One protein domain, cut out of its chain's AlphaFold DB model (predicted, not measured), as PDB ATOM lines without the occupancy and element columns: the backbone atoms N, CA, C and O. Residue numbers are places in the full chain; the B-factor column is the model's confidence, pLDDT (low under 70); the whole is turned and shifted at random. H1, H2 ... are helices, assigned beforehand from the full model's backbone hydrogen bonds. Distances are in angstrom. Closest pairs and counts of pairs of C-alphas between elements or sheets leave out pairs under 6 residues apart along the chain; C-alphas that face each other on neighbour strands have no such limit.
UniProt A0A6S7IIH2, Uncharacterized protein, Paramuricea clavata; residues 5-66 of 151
ATOM      1  N   VAL A   5      24.090  18.920 -57.033       84.75
ATOM      2  CA  VAL A   5      24.287  20.224 -56.387       84.75
ATOM      3  C   VAL A   5      25.179  21.108 -57.251       84.75
ATOM      4  O   VAL A   5      26.115  20.626 -57.882       84.75
ATOM      5  N   ASN A   6      24.904  22.411 -57.277       84.75
ATOM      6  CA  ASN A   6      25.724  23.391 -57.983       84.75
ATOM      7  C   ASN A   6      26.493  24.236 -56.963       84.75
ATOM      8  O   ASN A   6      25.931  25.142 -56.359       84.75
ATOM      9  N   THR A   7      27.767  23.916 -56.740       78.44
ATOM     10  CA  THR A   7      28.616  24.637 -55.776       78.44
ATOM     11  C   THR A   7      29.366  25.815 -56.390       78.44
ATOM     12  O   THR A   7      29.844  26.668 -55.654       78.44
ATOM     13  N   SER A   8      29.509  25.851 -57.719       72.88
ATOM     14  CA  SER A   8      30.381  26.803 -58.432       72.88
ATOM     15  C   SER A   8      29.614  27.827 -59.279       72.88
ATOM     16  O   SER A   8      30.229  28.712 -59.869       72.88
ATOM     17  N   GLY A   9      28.288  27.692 -59.369       78.00
ATOM     18  CA  GLY A   9      27.411  28.544 -60.170       78.00
ATOM     19  C   GLY A   9      27.522  28.311 -61.684       78.00
ATOM     20  O   GLY A   9      28.556  27.900 -62.214       78.00
ATOM     21  N   GLY A  10      26.443  28.607 -62.411       76.00
ATOM     22  CA  GLY A  10      26.396  28.540 -63.877       76.00
ATOM     23  C   GLY A  10      25.870  27.217 -64.448       76.00
ATOM     24  O   GLY A  10      25.722  26.215 -63.746       76.00
ATOM     25  N   HIS A  11      25.548  27.243 -65.743       73.69
ATOM     26  CA  HIS A  11      24.975  26.109 -66.468       73.69
ATOM     27  C   HIS A  11      26.004  24.979 -66.641       73.69
ATOM     28  O   HIS A  11      27.173  25.236 -66.925       73.69
ATOM     29  N   GLY A  12      25.580  23.727 -66.448       76.44
ATOM     30  CA  GLY A  12      26.427  22.542 -66.641       76.44
ATOM     31  C   GLY A  12      27.459  22.255 -65.538       76.44
ATOM     32  O   GLY A  12      28.141  21.241 -65.619       76.44
ATOM     33  N   LYS A  13      27.558  23.076 -64.481       77.88
ATOM     34  CA  LYS A  13      28.510  22.874 -63.363       77.88
ATOM     35  C   LYS A  13      27.922  22.109 -62.168       77.88
ATOM     36  O   LYS A  13      28.315  22.318 -61.021       77.88
ATOM     37  N   ASN A  14      26.952  21.240 -62.430       83.62
ATOM     38  CA  ASN A  14      26.311  20.430 -61.401       83.62
ATOM     39  C   ASN A  14      27.199  19.227 -61.060       83.62
ATOM     40  O   ASN A  14      27.594  18.480 -61.950       83.62
ATOM     41  N   ILE A  15      27.471  19.012 -59.776       85.81
ATOM     42  CA  ILE A  15      28.166  17.820 -59.279       85.81
ATOM     43  C   ILE A  15      27.159  16.860 -58.649       85.81
ATOM     44  O   ILE A  15      26.144  17.285 -58.092       85.81
ATOM     45  N   ALA A  16      27.420  15.557 -58.731       88.38
ATOM     46  CA  ALA A  16      26.598  14.569 -58.040       88.38
ATOM     47  C   ALA A  16      26.661  14.796 -56.520       88.38
ATOM     48  O   ALA A  16      27.716  15.132 -55.977       88.38
ATOM     49  N   CYS A  17      25.541  14.601 -55.816       87.38
ATOM     50  CA  CYS A  17      25.510  14.731 -54.355       87.38
ATOM     51  C   CYS A  17      26.530  13.822 -53.659       87.38
ATOM     52  O   CYS A  17      27.128  14.241 -52.676       87.38
ATOM     53  N   ASP A  18      26.742  12.613 -54.176       89.25
ATOM     54  CA  ASP A  18      27.718  11.668 -53.629       89.25
ATOM     55  C   ASP A  18      29.146  12.237 -53.681       89.25
ATOM     56  O   ASP A  18      29.817  12.357 -52.660       89.25
ATOM     57  N   MET A  19      29.540  12.779 -54.836       86.62
ATOM     58  CA  MET A  19      30.827  13.458 -55.031       86.62
ATOM     59  C   MET A  19      31.003  14.678 -54.107       86.62
ATOM     60  O   MET A  19      32.096  14.955 -53.614       86.62
ATOM     61  N   ARG A  20      29.923  15.425 -53.828       86.31
ATOM     62  CA  ARG A  20      29.945  16.527 -52.848       86.31
ATOM     63  C   ARG A  20      30.275  16.008 -51.448       86.31
ATOM     64  O   ARG A  20      31.074  16.640 -50.762       86.31
ATOM     65  N   VAL A  21      29.642  14.912 -51.030       87.44
ATOM     66  CA  VAL A  21      29.856  14.293 -49.715       87.44
ATOM     67  C   VAL A  21      31.262  13.707 -49.625       87.44
ATOM     68  O   VAL A  21      31.950  13.948 -48.637       87.44
ATOM     69  N   GLU A  22      31.737  13.039 -50.674       90.00
ATOM     70  CA  GLU A  22      33.103  12.516 -50.759       90.00
ATOM     71  C   GLU A  22      34.150  13.624 -50.566       90.00
ATOM     72  O   GLU A  22      35.095  13.476 -49.788       90.00
ATOM     73  N   HIS A  23      33.952  14.786 -51.201       88.56
ATOM     74  CA  HIS A  23      34.823  15.945 -51.005       88.56
ATOM     75  C   HIS A  23      34.839  16.445 -49.550       88.56
ATOM     76  O   HIS A  23      35.906  16.792 -49.046       88.56
ATOM     77  N   GLU A  24      33.691  16.485 -48.869       86.62
ATOM     78  CA  GLU A  24      33.605  16.909 -47.461       86.62
ATOM     79  C   GLU A  24      34.265  15.900 -46.511       86.62
ATOM     80  O   GLU A  24      34.998  16.287 -45.595       86.62
ATOM     81  N   VAL A  25      34.075  14.602 -46.759       89.38
ATOM     82  CA  VAL A  25      34.735  13.531 -45.999       89.38
ATOM     83  C   VAL A  25      36.249  13.625 -46.157       89.38
ATOM     84  O   VAL A  25      36.977  13.577 -45.165       89.38
ATOM     85  N   ARG A  26      36.733  13.822 -47.389       90.19
ATOM     86  CA  ARG A  26      38.163  13.976 -47.663       90.19
ATOM     87  C   ARG A  26      38.758  15.185 -46.939       90.19
ATOM     88  O   ARG A  26      39.754  15.019 -46.241       90.19
ATOM     89  N   LYS A  27      38.124  16.361 -47.027       87.38
ATOM     90  CA  LYS A  27      38.555  17.570 -46.295       87.38
ATOM     91  C   LYS A  27      38.625  17.335 -44.787       87.38
ATOM     92  O   LYS A  27      39.598  17.708 -44.142       87.38
ATOM     93  N   THR A  28      37.607  16.685 -44.226       85.56
ATOM     94  CA  THR A  28      37.557  16.375 -42.791       85.56
ATOM     95  C   THR A  28      38.695  15.436 -42.393       85.56
ATOM     96  O   THR A  28      39.348  15.652 -41.377       85.56
ATOM     97  N   LYS A  29      38.986  14.420 -43.211       87.19
ATOM     98  CA  LYS A  29      40.100  13.492 -42.979       87.19
ATOM     99  C   LYS A  29      41.461  14.190 -43.050       87.19
ATOM    100  O   LYS A  29      42.307  13.927 -42.202       87.19
ATOM    101  N   GLU A  30      41.667  15.071 -44.026       86.69
ATOM    102  CA  GLU A  30      42.890  15.881 -44.154       86.69
ATOM    103  C   GLU A  30      43.083  16.780 -42.925       86.69
ATOM    104  O   GLU A  30      44.160  16.794 -42.327       86.69
ATOM    105  N   LEU A  31      42.017  17.452 -42.486       84.19
ATOM    106  CA  LEU A  31      42.024  18.296 -41.295       84.19
ATOM    107  C   LEU A  31      42.374  17.502 -40.031       84.19
ATOM    108  O   LEU A  31      43.252  17.904 -39.273       84.19
ATOM    109  N   LEU A  32      41.725  16.353 -39.822       84.75
ATOM    110  CA  LEU A  32      42.006  15.472 -38.685       84.75
ATOM    111  C   LEU A  32      43.433  14.917 -38.737       84.75
ATOM    112  O   LEU A  32      44.101  14.847 -37.707       84.75
ATOM    113  N   SER A  33      43.931  14.586 -39.930       85.06
ATOM    114  CA  SER A  33      45.317  14.159 -40.124       85.06
ATOM    115  C   SER A  33      46.321  15.251 -39.743       85.06
ATOM    116  O   SER A  33      47.393  14.928 -39.236       85.06
ATOM    117  N   GLY A  34      45.990  16.529 -39.958       80.06
ATOM    118  CA  GLY A  34      46.838  17.669 -39.596       80.06
ATOM    119  C   GLY A  34      46.938  17.941 -38.089       80.06
ATOM    120  O   GLY A  34      47.907  18.552 -37.648       80.06
ATOM    121  N   ILE A  35      45.979  17.466 -37.283       79.12
ATOM    122  CA  ILE A  35      45.978  17.631 -35.814       79.12
ATOM    123  C   ILE A  35      47.046  16.741 -35.139       79.12
ATOM    124  O   ILE A  35      47.553  17.080 -34.066       79.12
ATOM    125  N   GLY A  36      47.425  15.616 -35.757       71.50
ATOM    126  CA  GLY A  36      48.454  14.706 -35.241       71.50
ATOM    127  C   GLY A  36      48.052  13.933 -33.971       71.50
ATOM    128  O   GLY A  36      46.878  13.705 -33.693       71.50
ATOM    129  N   GLY A  37      49.046  13.497 -33.184       66.38
ATOM    130  CA  GLY A  37      48.900  12.494 -32.111       66.38
ATOM    131  C   GLY A  37      48.102  12.885 -30.853       66.38
ATOM    132  O   GLY A  37      47.968  12.059 -29.957       66.38
ATOM    133  N   LYS A  38      47.554  14.105 -30.754       67.69
ATOM    134  CA  LYS A  38      46.665  14.533 -29.648       67.69
ATOM    135  C   LYS A  38      45.198  14.559 -30.089       67.69
ATOM    136  O   LYS A  38      44.498  15.562 -29.926       67.69
ATOM    137  N   MET A  39      44.747  13.461 -30.691       66.25
ATOM    138  CA  MET A  39      43.376  13.314 -31.168       66.25
ATOM    139  C   MET A  39      42.456  12.905 -30.010       66.25
ATOM    140  O   MET A  39      42.304  11.730 -29.703       66.25
ATOM    141  N   ASP A  40      41.866  13.901 -29.350       80.88
ATOM    142  CA  ASP A  40      40.733  13.724 -28.436       80.88
ATOM    143  C   ASP A  40      39.434  14.094 -29.171       80.88
ATOM    144  O   ASP A  40      39.409  15.056 -29.944       80.88
ATOM    145  N   GLU A  41      38.343  13.371 -28.912       80.69
ATOM    146  CA  GLU A  41      37.019  13.567 -29.525       80.69
ATOM    147  C   GLU A  41      36.576  15.034 -29.421       80.69
ATOM    148  O   GLU A  41      36.132  15.654 -30.393       80.69
ATOM    149  N   LYS A  42      36.777  15.639 -28.245       82.56
ATOM    150  CA  LYS A  42      36.427  17.042 -27.993       82.56
ATOM    151  C   LYS A  42      37.246  18.006 -28.843       82.56
ATOM    152  O   LYS A  42      36.731  19.047 -29.249       82.56
ATOM    153  N   ASN A  43      38.513  17.689 -29.087       78.31
ATOM    154  CA  ASN A  43      39.401  18.536 -29.871       78.31
ATOM    155  C   ASN A  43      39.081  18.415 -31.368       78.31
ATOM    156  O   ASN A  43      38.928  19.428 -32.047       78.31
ATOM    157  N   SER A  44      38.838  17.194 -31.850       80.19
ATOM    158  CA  SER A  44      38.387  16.915 -33.216       80.19
ATOM    159  C   SER A  44      37.077  17.636 -33.544       80.19
ATOM    160  O   SER A  44      36.989  18.340 -34.549       80.19
ATOM    161  N   GLN A  45      36.073  17.557 -32.663       85.56
ATOM    162  CA  GLN A  45      34.797  18.252 -32.865       85.56
ATOM    163  C   GLN A  45      34.949  19.778 -32.887       85.56
ATOM    164  O   GLN A  45      34.265  20.452 -33.660       85.56
ATOM    165  N   LYS A  46      35.830  20.342 -32.051       83.88
ATOM    166  CA  LYS A  46      36.118  21.785 -32.058       83.88
ATOM    167  C   LYS A  46      36.749  22.221 -33.376       83.88
ATOM    168  O   LYS A  46      36.304  23.214 -33.948       83.88
ATOM    169  N   VAL A  47      37.736  21.474 -33.866       82.88
ATOM    170  CA  VAL A  47      38.456  21.800 -35.103       82.88
ATOM    171  C   VAL A  47      37.536  21.697 -36.323       82.88
ATOM    172  O   VAL A  47      37.459  22.641 -37.105       82.88
ATOM    173  N   VAL A  48      36.738  20.632 -36.433       84.31
ATOM    174  CA  VAL A  48      35.767  20.475 -37.533       84.31
ATOM    175  C   VAL A  48      34.715  21.594 -37.528       84.31
ATOM    176  O   VAL A  48      34.387  22.138 -38.581       84.31
ATOM    177  N   LYS A  49      34.215  22.003 -36.352       85.31
ATOM    178  CA  LYS A  49      33.269  23.133 -36.235       85.31
ATOM    179  C   LYS A  49      33.904  24.479 -36.588       85.31
ATOM    180  O   LYS A  49      33.224  25.350 -37.127       85.31
ATOM    181  N   ALA A  50      35.180  24.671 -36.263       84.88
ATOM    182  CA  ALA A  50      35.906  25.890 -36.593       84.88
ATOM    183  C   ALA A  50      36.202  25.995 -38.098       84.88
ATOM    184  O   ALA A  50      36.154  27.099 -38.636       84.88
ATOM    185  N   GLN A  51      36.420  24.867 -38.783       83.44
ATOM    186  CA  GLN A  51      36.768  24.826 -40.206       83.44
ATOM    187  C   GLN A  51      35.790  25.601 -41.088       83.44
ATOM    188  O   GLN A  51      36.213  26.397 -41.915       83.44
ATOM    189  N   GLN A  52      34.482  25.431 -40.881       81.00
ATOM    190  CA  GLN A  52      33.469  26.121 -41.688       81.00
ATOM    191  C   GLN A  52      33.571  27.649 -41.579       81.00
ATOM    192  O   GLN A  52      33.324  28.364 -42.547       81.00
ATOM    193  N   LYS A  53      33.944  28.156 -40.398       86.62
ATOM    194  CA  LYS A  53      34.148  29.592 -40.173       86.62
ATOM    195  C   LYS A  53      35.482  30.061 -40.747       86.62
ATOM    196  O   LYS A  53      35.540  31.151 -41.301       86.62
ATOM    197  N   LEU A  54      36.529  29.244 -40.629       85.06
ATOM    198  CA  LEU A  54      37.840  29.532 -41.210       85.06
ATOM    199  C   LEU A  54      37.772  29.606 -42.739       85.06
ATOM    200  O   LEU A  54      38.283  30.564 -43.303       85.06
ATOM    201  N   ASP A  55      37.069  28.676 -43.391       83.94
ATOM    202  CA  ASP A  55      36.858  28.687 -44.845       83.94
ATOM    203  C   ASP A  55      36.202  30.000 -45.312       83.94
ATOM    204  O   ASP A  55      36.589  30.557 -46.337       83.94
ATOM    205  N   ALA A  56      35.242  30.531 -44.547       85.62
ATOM    206  CA  ALA A  56      34.597  31.808 -44.850       85.62
ATOM    207  C   ALA A  56      35.541  33.012 -44.675       85.62
ATOM    208  O   ALA A  56      35.514  33.934 -45.486       85.62
ATOM    209  N   VAL A  57      36.390  32.999 -43.641       89.31
ATOM    210  CA  VAL A  57      37.393  34.054 -43.413       89.31
ATOM    211  C   VAL A  57      38.443  34.057 -44.521       89.31
ATOM    212  O   VAL A  57      38.762  35.122 -45.039       89.31
ATOM    213  N   VAL A  58      38.940  32.882 -44.916       86.38
ATOM    214  CA  VAL A  58      39.906  32.743 -46.018       86.38
ATOM    215  C   VAL A  58      39.294  33.225 -47.330       86.38
ATOM    216  O   VAL A  58      39.923  34.002 -48.036       86.38
ATOM    217  N   LEU A  59      38.045  32.847 -47.623       84.44
ATOM    218  CA  LEU A  59      37.356  33.298 -48.832       84.44
ATOM    219  C   LEU A  59      37.216  34.826 -48.885       84.44
ATOM    220  O   LEU A  59      37.463  35.421 -49.930       84.44
ATOM    221  N   ASN A  60      36.825  35.459 -47.776       86.88
ATOM    222  CA  ASN A  60      36.728  36.917 -47.709       86.88
ATOM    223  C   ASN A  60      38.099  37.582 -47.865       86.88
ATOM    224  O   ASN A  60      38.219  38.564 -48.589       86.88
ATOM    225  N   PHE A  61      39.132  37.031 -47.228       88.81
ATOM    226  CA  PHE A  61      40.490  37.551 -47.344       88.81
ATOM    227  C   PHE A  61      41.010  37.478 -48.786       88.81
ATOM    228  O   PHE A  61      41.531  38.464 -49.305       88.81
ATOM    229  N   ASP A  62      40.806  36.344 -49.461       86.19
ATOM    230  CA  ASP A  62      41.174  36.162 -50.866       86.19
ATOM    231  C   ASP A  62      40.437  37.160 -51.773       86.19
ATOM    232  O   ASP A  62      41.040  37.735 -52.680       86.19
ATOM    233  N   GLN A  63      39.154  37.426 -51.502       84.31
ATOM    234  CA  GLN A  63      38.367  38.429 -52.229       84.31
ATOM    235  C   GLN A  63      38.897  39.852 -52.024       84.31
ATOM    236  O   GLN A  63      39.044  40.589 -52.998       84.31
ATOM    237  N   GLU A  64      39.208  40.238 -50.785       88.00
ATOM    238  CA  GLU A  64      39.749  41.565 -50.462       88.00
ATOM    239  C   GLU A  64      41.149  41.779 -51.051       88.00
ATOM    240  O   GLU A  64      41.477  42.872 -51.507       88.00
ATOM    241  N   CYS A  65      41.964  40.724 -51.097       87.12
ATOM    242  CA  CYS A  65      43.308  40.756 -51.666       87.12
ATOM    243  C   CYS A  65      43.333  40.582 -53.197       87.12
ATOM    244  O   CYS A  65      44.410  40.601 -53.794       87.12
ATOM    245  N   GLY A  66      42.177  40.401 -53.848       80.94
ATOM    246  CA  GLY A  66      42.092  40.171 -55.293       80.94
ATOM    247  C   GLY A  66      42.749  38.862 -55.745       80.94
ATOM    248  O   GLY A  66      43.152  38.736 -56.904       80.94
TER     249      GLY A  66
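What this domain is: This is residues 5 to 66 of the 151 residues of an uncharacterized protein of Paramuricea clavata (UniProt A0A6S7IIH2). Two long helices, H1 then H2, meet near their ends as an open V, with a tight link at the corner. Residues 5 to 16 make a loop at the far end of H1, and residues 52 to 66 stick out along the other arm. The printed part has 62 residues, two named helices and no named strand; the class is all helix. It is loose, radius of gyration of the C-alphas 14.7 A, and flat, 44 by 33 by 14 A.

How they stand to each other: Past residue 16, look for H1, residues 17 to 35, and H2, residues 41 to 64. Residues 28 to 32 of H1 alone touch residues 44 to 48 of H2 alone; the closest C-alphas, of Leu 32 and Ser 44, are 6.7 A apart. Their lines are only just about perpendicular, at 72 degrees. Every O i to N i+4 pair is within hydrogen-bond range in H1, and 17 of 20 in H2.

Where its parts are: Find C-alpha 17 at (25.510, 14.731, -54.355); H1 runs 27.8 A from there. H2 runs 35.1 A, with a kink of 32 degrees near residue 52, to C-alpha 64 at (39.749, 41.565, -50.462).

The domain as a whole: The farthest C-alphas, of His 11 and Lys 38, are 44.3 A apart. The printed part has no cut; pLDDT is under 70 at residues 37 to 39.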